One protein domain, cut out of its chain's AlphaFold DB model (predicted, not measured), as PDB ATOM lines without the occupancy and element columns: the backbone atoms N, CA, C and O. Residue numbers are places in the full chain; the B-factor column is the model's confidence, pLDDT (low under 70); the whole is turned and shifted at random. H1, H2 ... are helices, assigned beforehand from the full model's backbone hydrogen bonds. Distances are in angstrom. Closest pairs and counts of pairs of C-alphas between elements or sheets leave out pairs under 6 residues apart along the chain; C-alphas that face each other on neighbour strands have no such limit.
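This is residues 582 to 649 of the 653 residues of the protein "Centrosomal protein of 70 kDa" of Trichoplax adhaerens (UniProt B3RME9). Two long helices, H1 and then H2, meet near their ends in a wide, open V, the last turns of H1 beside the first turns of H2. A loop, residues 612 to 619, joins them at this corner, and the far parts of both helices stick out as free arms. The printed part has 68 residues with two named helices, H1 then H2, and no named strand; the class is all helix. The whole is extended, with a radius of gyration of the C-alphas of 19.8 A and spans of 68 by 31 by 15 A.

H1 is residues 584 to 611, 40.6 A from first to last C-alpha. It begins with C-alpha 584 at (-47.763, 31.467, 52.138) and ends with C-alpha 611 at (-55.276, 34.358, 12.298). H2 is residues 620 to 645, 36.7 A from first to last C-alpha, and its last C-alpha, 645, is at (-41.298, 54.932, -3.076).

H1 touches H2 with residues 605 to 609 alone, and H2 touches H1 with residues 620 to 623 alone. Their closest C-alphas are those of Arg 609 and Ile 623, 6.2 A apart. The two helices run the same way at a steep tilt of 56 degrees, and their centres are 27.7 A apart. In H1 and H2 every O i to N i+4 pair is within hydrogen-bond range.

The two C-alphas farthest apart are those of Leu 584 and Asn 649, at 68.4 A. Residues 582 to 601, of which 584 to 601 belong to H1, stand free, and so do residues 631 to 649, of which 631 to 645 belong to H2. The link from H1 to H2, 8 residues, is short but not tight. The printed part has no cut. Its mean pLDDT is 77.9, and residues 638 to 649 are under 70.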
ATOM      1  N   LYS A 582     -42.090  35.636  50.577       72.00
ATOM      2  CA  LYS A 582     -41.775  35.342  51.982       72.00
ATOM      3  C   LYS A 582     -42.949  34.753  52.774       72.00
ATOM      4  O   LYS A 582     -42.745  34.277  53.883       72.00
ATOM      5  N   THR A 583     -44.174  34.807  52.244       77.12
ATOM      6  CA  THR A 583     -45.400  34.385  52.942       77.12
ATOM      7  C   THR A 583     -46.202  33.384  52.117       77.12
ATOM      8  O   THR A 583     -46.216  33.442  50.888       77.12
ATOM      9  N   LEU A 584     -46.905  32.465  52.791       73.50
ATOM     10  CA  LEU A 584     -47.763  31.467  52.138       73.50
ATOM     11  C   LEU A 584     -48.903  32.123  51.339       73.50
ATOM     12  O   LEU A 584     -49.162  31.738  50.206       73.50
ATOM     13  N   SER A 585     -49.543  33.157  51.891       70.75
ATOM     14  CA  SER A 585     -50.573  33.923  51.172       70.75
ATOM     15  C   SER A 585     -50.026  34.529  49.875       70.75
ATOM     16  O   SER A 585     -50.675  34.454  48.834       70.75
ATOM     17  N   GLY A 586     -48.791  35.034  49.901       77.56
ATOM     18  CA  GLY A 586     -48.167  35.591  48.713       77.56
ATOM     19  C   GLY A 586     -47.812  34.543  47.649       77.56
ATOM     20  O   GLY A 586     -47.837  34.869  46.463       77.56
ATOM     21  N   VAL A 587     -47.576  33.280  48.032       81.19
ATOM     22  CA  VAL A 587     -47.461  32.157  47.079       81.19
ATOM     23  C   VAL A 587     -48.771  31.962  46.314       81.19
ATOM     24  O   VAL A 587     -48.742  31.862  45.090       81.19
ATOM     25  N   PHE A 588     -49.923  31.982  46.993       75.56
ATOM     26  CA  PHE A 588     -51.229  31.868  46.330       75.56
ATOM     27  C   PHE A 588     -51.509  33.040  45.384       75.56
ATOM     28  O   PHE A 588     -51.979  32.823  44.267       75.56
ATOM     29  N   THR A 589     -51.177  34.269  45.788       82.12
ATOM     30  CA  THR A 589     -51.311  35.445  44.917       82.12
ATOM     31  C   THR A 589     -50.444  35.307  43.666       82.12
ATOM     32  O   THR A 589     -50.943  35.465  42.556       82.12
ATOM     33  N   ARG A 590     -49.168  34.926  43.818       81.25
ATOM     34  CA  ARG A 590     -48.267  34.719  42.675       81.25
ATOM     35  C   ARG A 590     -48.689  33.574  41.773       81.25
ATOM     36  O   ARG A 590     -48.556  33.682  40.559       81.25
ATOM     37  N   MET A 591     -49.215  32.501  42.344       80.19
ATOM     38  CA  MET A 591     -49.722  31.374  41.577       80.19
ATOM     39  C   MET A 591     -50.931  31.787  40.726       80.19
ATOM     40  O   MET A 591     -50.965  31.481  39.536       80.19
ATOM     41  N   ASN A 592     -51.874  32.552  41.286       84.62
ATOM     42  CA  ASN A 592     -52.988  33.109  40.517       84.62
ATOM     43  C   ASN A 592     -52.516  34.072  39.418       84.62
ATOM     44  O   ASN A 592     -52.994  33.964  38.291       84.62
ATOM     45  N   ASP A 593     -51.544  34.946  39.696       84.56
ATOM     46  CA  ASP A 593     -50.953  35.822  38.672       84.56
ATOM     47  C   ASP A 593     -50.362  35.011  37.505       84.56
ATOM     48  O   ASP A 593     -50.513  35.380  36.339       84.56
ATOM     49  N   ILE A 594     -49.684  33.896  37.805       86.00
ATOM     50  CA  ILE A 594     -49.103  33.004  36.794       86.00
ATOM     51  C   ILE A 594     -50.199  32.292  36.006       86.00
ATOM     52  O   ILE A 594     -50.086  32.219  34.786       86.00
ATOM     53  N   TYR A 595     -51.261  31.808  36.652       84.50
ATOM     54  CA  TYR A 595     -52.381  31.181  35.949       84.50
ATOM     55  C   TYR A 595     -53.093  32.154  35.013       84.50
ATOM     56  O   TYR A 595     -53.385  31.792  33.873       84.50
ATOM     57  N   VAL A 596     -53.317  33.394  35.452       87.75
ATOM     58  CA  VAL A 596     -53.911  34.441  34.611       87.75
ATOM     59  C   VAL A 596     -53.009  34.727  33.413       87.75
ATOM     60  O   VAL A 596     -53.465  34.624  32.277       87.75
ATOM     61  N   LYS A 597     -51.713  34.974  33.638       86.31
ATOM     62  CA  LYS A 597     -50.753  35.218  32.548       86.31
ATOM     63  C   LYS A 597     -50.614  34.027  31.604       86.31
ATOM     64  O   LYS A 597     -50.513  34.214  30.397       86.31
ATOM     65  N   LEU A 598     -50.622  32.801  32.120       88.75
ATOM     66  CA  LEU A 598     -50.548  31.596  31.300       88.75
ATOM     67  C   LEU A 598     -51.790  31.479  30.412       88.75
ATOM     68  O   LEU A 598     -51.665  31.234  29.213       88.75
ATOM     69  N   ASN A 599     -52.974  31.725  30.970       84.94
ATOM     70  CA  ASN A 599     -54.217  31.716  30.211       84.94
ATOM     71  C   ASN A 599     -54.244  32.827  29.149       84.94
ATOM     72  O   ASN A 599     -54.619  32.576  28.009       84.94
ATOM     73  N   GLU A 600     -53.761  34.028  29.477       88.69
ATOM     74  CA  GLU A 600     -53.568  35.110  28.504       88.69
ATOM     75  C   GLU A 600     -52.625  34.686  27.372       88.69
ATOM     76  O   GLU A 600     -52.959  34.862  26.203       88.69
ATOM     77  N   THR A 601     -51.481  34.061  27.679       84.62
ATOM     78  CA  THR A 601     -50.554  33.574  26.642       84.62
ATOM     79  C   THR A 601     -51.155  32.462  25.789       84.62
ATOM     80  O   THR A 601     -50.926  32.439  24.581       84.62
ATOM     81  N   TYR A 602     -51.951  31.567  26.377       84.56
ATOM     82  CA  TYR A 602     -52.629  30.510  25.637       84.56
ATOM     83  C   TYR A 602     -53.700  31.089  24.707       84.56
ATOM     84  O   TYR A 602     -53.763  30.709  23.541       84.56
ATOM     85  N   ASN A 603     -54.457  32.081  25.180       86.06
ATOM     86  CA  ASN A 603     -55.422  32.817  24.368       86.06
ATOM     87  C   ASN A 603     -54.736  33.566  23.219       86.06
ATOM     88  O   ASN A 603     -55.185  33.470  22.083       86.06
ATOM     89  N   ILE A 604     -53.608  34.242  23.472       87.25
ATOM     90  CA  ILE A 604     -52.816  34.912  22.427       87.25
ATOM     91  C   ILE A 604     -52.321  33.899  21.391       87.25
ATOM     92  O   ILE A 604     -52.446  34.134  20.191       87.25
ATOM     93  N   LEU A 605     -51.776  32.761  21.831       83.31
ATOM     94  CA  LEU A 605     -51.325  31.700  20.929       83.31
ATOM     95  C   LEU A 605     -52.482  31.134  20.106       83.31
ATOM     96  O   LEU A 605     -52.306  30.885  18.915       83.31
ATOM     97  N   HIS A 606     -53.657  30.972  20.709       82.75
ATOM     98  CA  HIS A 606     -54.861  30.520  20.025       82.75
ATOM     99  C   HIS A 606     -55.324  31.530  18.963       82.75
ATOM    100  O   HIS A 606     -55.499  31.153  17.806       82.75
ATOM    101  N   SER A 607     -55.414  32.818  19.304       85.44
ATOM    102  CA  SER A 607     -55.773  33.877  18.351       85.44
ATOM    103  C   SER A 607     -54.753  34.021  17.218       85.44
ATOM    104  O   SER A 607     -55.132  34.180  16.058       85.44
ATOM    105  N   LEU A 608     -53.450  33.925  17.511       83.81
ATOM    106  CA  LEU A 608     -52.400  33.931  16.485       83.81
ATOM    107  C   LEU A 608     -52.498  32.710  15.569       83.81
ATOM    108  O   LEU A 608     -52.306  32.831  14.362       83.81
ATOM    109  N   ARG A 609     -52.818  31.540  16.126       84.56
ATOM    110  CA  ARG A 609     -53.011  30.303  15.365       84.56
ATOM    111  C   ARG A 609     -54.181  30.414  14.395       84.56
ATOM    112  O   ARG A 609     -54.020  30.058  13.232       84.56
ATOM    113  N   GLU A 610     -55.311  30.935  14.864       84.06
ATOM    114  CA  GLU A 610     -56.511  31.157  14.055       84.06
ATOM    115  C   GLU A 610     -56.245  32.175  12.936       84.06
ATOM    116  O   GLU A 610     -56.517  31.905  11.770       84.06
ATOM    117  N   THR A 611     -55.600  33.297  13.268       82.19
ATOM    118  CA  THR A 611     -55.276  34.358  12.298       82.19
ATOM    119  C   THR A 611     -54.298  33.881  11.218       82.19
ATOM    120  O   THR A 611     -54.374  34.317  10.070       82.19
ATOM    121  N   LEU A 612     -53.378  32.977  11.565       81.25
ATOM    122  CA  LEU A 612     -52.418  32.384  10.628       81.25
ATOM    123  C   LEU A 612     -52.951  31.132   9.912       81.25
ATOM    124  O   LEU A 612     -52.234  30.576   9.080       81.25
ATOM    125  N   GLY A 613     -54.172  30.679  10.220       80.81
ATOM    126  CA  GLY A 613     -54.798  29.509   9.595       80.81
ATOM    127  C   GLY A 613     -54.050  28.190   9.838       80.81
ATOM    128  O   GLY A 613     -54.049  27.316   8.973       80.81
ATOM    129  N   LEU A 614     -53.363  28.060  10.977       82.38
ATOM    130  CA  LEU A 614     -52.560  26.881  11.323       82.38
ATOM    131  C   LEU A 614     -53.421  25.799  12.000       82.38
ATOM    132  O   LEU A 614     -54.402  26.112  12.671       82.38
ATOM    133  N   GLU A 615     -53.036  24.523  11.870       78.62
ATOM    134  CA  GLU A 615     -53.796  23.398  12.439       78.62
ATOM    135  C   GLU A 615     -53.977  23.504  13.964       78.62
ATOM    136  O   GLU A 615     -53.073  23.905  14.703       78.62
ATOM    137  N   GLU A 616     -55.141  23.062  14.449       73.12
ATOM    138  CA  GLU A 616     -55.620  23.238  15.827       73.12
ATOM    139  C   GLU A 616     -54.755  22.544  16.902       73.12
ATOM    140  O   GLU A 616     -54.835  22.887  18.080       73.12
ATOM    141  N   ASN A 617     -53.852  21.642  16.499       73.88
ATOM    142  CA  ASN A 617     -52.917  20.924  17.378       73.88
ATOM    143  C   ASN A 617     -51.438  21.302  17.148       73.88
ATOM    144  O   ASN A 617     -50.533  20.589  17.585       73.88
ATOM    145  N   CYS A 618     -51.162  22.412  16.459       76.56
ATOM    146  CA  CYS A 618     -49.792  22.855  16.210       76.56
ATOM    147  C   CYS A 618     -49.053  23.248  17.500       76.56
ATOM    148  O   CYS A 618     -49.577  23.960  18.358       76.56
ATOM    149  N   LEU A 619     -47.782  22.846  17.590       82.75
ATOM    150  CA  LEU A 619     -46.887  23.223  18.684       82.75
ATOM    151  C   LEU A 619     -46.684  24.756  18.728       82.75
ATOM    152  O   LEU A 619     -46.485  25.365  17.670       82.75
ATOM    153  N   PRO A 620     -46.612  25.392  19.917       80.38
ATOM    154  CA  PRO A 620     -46.404  26.841  20.051       80.38
ATOM    155  C   PRO A 620     -45.178  27.377  19.297       80.38
ATOM    156  O   PRO A 620     -45.205  28.476  18.746       80.38
ATOM    157  N   ARG A 621     -44.111  26.573  19.192       83.06
ATOM    158  CA  ARG A 621     -42.900  26.913  18.426       83.06
ATOM    159  C   ARG A 621     -43.181  27.114  16.933       83.06
ATOM    160  O   ARG A 621     -42.552  27.966  16.312       83.06
ATOM    161  N   THR A 622     -44.120  26.361  16.365       82.44
ATOM    162  CA  THR A 622     -44.513  26.469  14.954       82.44
ATOM    163  C   THR A 622     -45.274  27.767  14.696       82.44
ATOM    164  O   THR A 622     -45.018  28.425  13.692       82.44
ATOM    165  N   ILE A 623     -46.133  28.182  15.637       84.81
ATOM    166  CA  ILE A 623     -46.845  29.468  15.586       84.81
ATOM    167  C   ILE A 623     -45.833  30.619  15.620       84.81
ATOM    168  O   ILE A 623     -45.848  31.479  14.743       84.81
ATOM    169  N   VAL A 624     -44.886  30.596  16.566       84.94
ATOM    170  CA  VAL A 624     -43.836  31.627  16.672       84.94
ATOM    171  C   VAL A 624     -42.957  31.669  15.416       84.94
ATOM    172  O   VAL A 624     -42.654  32.751  14.918       84.94
ATOM    173  N   ALA A 625     -42.585  30.518  14.848       84.62
ATOM    174  CA  ALA A 625     -41.810  30.464  13.607       84.62
ATOM    175  C   ALA A 625     -42.586  31.022  12.399       84.62
ATOM    176  O   ALA A 625     -41.994  31.685  11.546       84.62
ATOM    177  N   ALA A 626     -43.898  30.781  12.328       81.88
ATOM    178  CA  ALA A 626     -44.764  31.328  11.288       81.88
ATOM    179  C   ALA A 626     -44.909  32.853  11.411       81.88
ATOM    180  O   ALA A 626     -44.714  33.556  10.420       81.88
ATOM    181  N   VAL A 627     -45.136  33.372  12.626       84.56
ATOM    182  CA  VAL A 627     -45.121  34.820  12.905       84.56
ATOM    183  C   VAL A 627     -43.770  35.424  12.520       84.56
ATOM    184  O   VAL A 627     -43.723  36.433  11.826       84.56
ATOM    185  N   SER A 628     -42.657  34.785  12.894       83.62
ATOM    186  CA  SER A 628     -41.314  35.291  12.596       83.62
ATOM    187  C   SER A 628     -41.025  35.345  11.090       83.62
ATOM    188  O   SER A 628     -40.389  36.290  10.627       83.62
ATOM    189  N   LYS A 629     -41.522  34.374  10.307       83.06
ATOM    190  CA  LYS A 629     -41.461  34.416   8.837       83.06
ATOM    191  C   LYS A 629     -42.339  35.526   8.259       83.06
ATOM    192  O   LYS A 629     -41.911  36.196   7.327       83.06
ATOM    193  N   LEU A 630     -43.537  35.738   8.806       82.12
ATOM    194  CA  LEU A 630     -44.439  36.810   8.374       82.12
ATOM    195  C   LEU A 630     -43.809  38.192   8.600       82.12
ATOM    196  O   LEU A 630     -43.845  39.031   7.705       82.12
ATOM    197  N   VAL A 631     -43.179  38.398   9.760       82.50
ATOM    198  CA  VAL A 631     -42.450  39.633  10.089       82.50
ATOM    199  C   VAL A 631     -41.284  39.845   9.123       82.50
ATOM    200  O   VAL A 631     -41.174  40.915   8.541       82.50
ATOM    201  N   GLN A 632     -40.487  38.812   8.828       81.44
ATOM    202  CA  GLN A 632     -39.413  38.917   7.830       81.44
ATOM    203  C   GLN A 632     -39.930  39.241   6.420       81.44
ATOM    204  O   GLN A 632     -39.297  40.000   5.686       81.44
ATOM    205  N   ILE A 633     -41.076  38.685   6.017       80.06
ATOM    206  CA  ILE A 633     -41.703  38.999   4.725       80.06
ATOM    207  C   ILE A 633     -42.207  40.444   4.716       80.06
ATOM    208  O   ILE A 633     -42.001  41.137   3.724       80.06
ATOM    209  N   HIS A 634     -42.821  40.911   5.804       78.56
ATOM    210  CA  HIS A 634     -43.270  42.293   5.949       78.56
ATOM    211  C   HIS A 634     -42.100  43.279   5.930       78.56
ATOM    212  O   HIS A 634     -42.188  44.297   5.251       78.56
ATOM    213  N   ASP A 635     -40.997  42.982   6.613       77.19
ATOM    214  CA  ASP A 635     -39.816  43.846   6.644       77.19
ATOM    215  C   ASP A 635     -39.152  43.919   5.265       77.19
ATOM    216  O   ASP A 635     -38.833  45.007   4.788       77.19
ATOM    217  N   ASN A 636     -39.049  42.790   4.559       74.94
ATOM    218  CA  ASN A 636     -38.550  42.754   3.182       74.94
ATOM    219  C   ASN A 636     -39.508  43.445   2.196       74.94
ATOM    220  O   ASN A 636     -39.066  44.137   1.281       74.94
ATOM    221  N   ALA A 637     -40.824  43.284   2.362       70.62
ATOM    222  CA  ALA A 637     -41.828  43.955   1.540       70.62
ATOM    223  C   ALA A 637     -41.845  45.464   1.798       70.62
ATOM    224  O   ALA A 637     -41.882  46.237   0.846       70.62
ATOM    225  N   SER A 638     -41.730  45.885   3.057       69.50
ATOM    226  CA  SER A 638     -41.608  47.285   3.461       69.50
ATOM    227  C   SER A 638     -40.318  47.888   2.924       69.50
ATOM    228  O   SER A 638     -40.364  48.972   2.357       69.50
ATOM    229  N   TYR A 639     -39.191  47.173   2.994       66.62
ATOM    230  CA  TYR A 639     -37.927  47.593   2.386       66.62
ATOM    231  C   TYR A 639     -38.064  47.764   0.866       66.62
ATOM    232  O   TYR A 639     -37.675  48.794   0.326       66.62
ATOM    233  N   ASN A 640     -38.709  46.819   0.177       64.94
ATOM    234  CA  ASN A 640     -38.967  46.899  -1.264       64.94
ATOM    235  C   ASN A 640     -39.977  48.001  -1.640       64.94
ATOM    236  O   ASN A 640     -39.877  48.603  -2.709       64.94
ATOM    237  N   GLN A 641     -40.959  48.283  -0.783       63.25
ATOM    238  CA  GLN A 641     -41.969  49.319  -0.993       63.25
ATOM    239  C   GLN A 641     -41.410  50.713  -0.693       63.25
ATOM    240  O   GLN A 641     -41.692  51.646  -1.438       63.25
ATOM    241  N   ILE A 642     -40.528  50.832   0.303       61.41
ATOM    242  CA  ILE A 642     -39.667  51.996   0.546       61.41
ATOM    243  C   ILE A 642     -38.720  52.191  -0.644       61.41
ATOM    244  O   ILE A 642     -38.635  53.295  -1.162       61.41
ATOM    245  N   GLN A 643     -38.091  51.136  -1.168       60.31
ATOM    246  CA  GLN A 643     -37.222  51.211  -2.349       60.31
ATOM    247  C   GLN A 643     -37.981  51.628  -3.624       60.31
ATOM    248  O   GLN A 643     -37.441  52.367  -4.447       60.31
ATOM    249  N   LYS A 644     -39.248  51.215  -3.773       62.22
ATOM    250  CA  LYS A 644     -40.150  51.687  -4.840       62.22
ATOM    251  C   LYS A 644     -40.609  53.134  -4.642       62.22
ATOM    252  O   LYS A 644     -40.695  53.861  -5.624       62.22
ATOM    253  N   LEU A 645     -40.896  53.557  -3.408       58.31
ATOM    254  CA  LEU A 645     -41.298  54.932  -3.076       58.31
ATOM    255  C   LEU A 645     -40.131  55.928  -3.173       58.31
ATOM    256  O   LEU A 645     -40.347  57.073  -3.553       58.31
ATOM    257  N   LEU A 646     -38.902  55.488  -2.885       56.00
ATOM    258  CA  LEU A 646     -37.664  56.250  -3.089       56.00
ATOM    259  C   LEU A 646     -37.181  56.265  -4.547       56.00
ATOM    260  O   LEU A 646     -36.157  56.882  -4.820       56.00
ATOM    261  N   GLY A 647     -37.902  55.621  -5.474       58.25
ATOM    262  CA  GLY A 647     -37.742  55.819  -6.914       58.25
ATOM    263  C   GLY A 647     -36.297  55.774  -7.413       58.25
ATOM    264  O   GLY A 647     -35.857  56.700  -8.081       58.25
ATOM    265  N   VAL A 648     -35.539  54.709  -7.132       58.53
ATOM    266  CA  VAL A 648     -34.149  54.591  -7.631       58.53
ATOM    267  C   VAL A 648     -34.073  53.899  -8.999       58.53
ATOM    268  O   VAL A 648     -33.153  53.130  -9.261       58.53
ATOM    269  N   ASN A 649     -35.039  54.176  -9.880       52.09
ATOM    270  CA  ASN A 649     -34.980  53.773 -11.290       52.09
ATOM    271  C   ASN A 649     -34.801  54.954 -12.266       52.09
ATOM    272  O   ASN A 649     -34.758  54.703 -13.461       52.09
TER     273      ASN A 649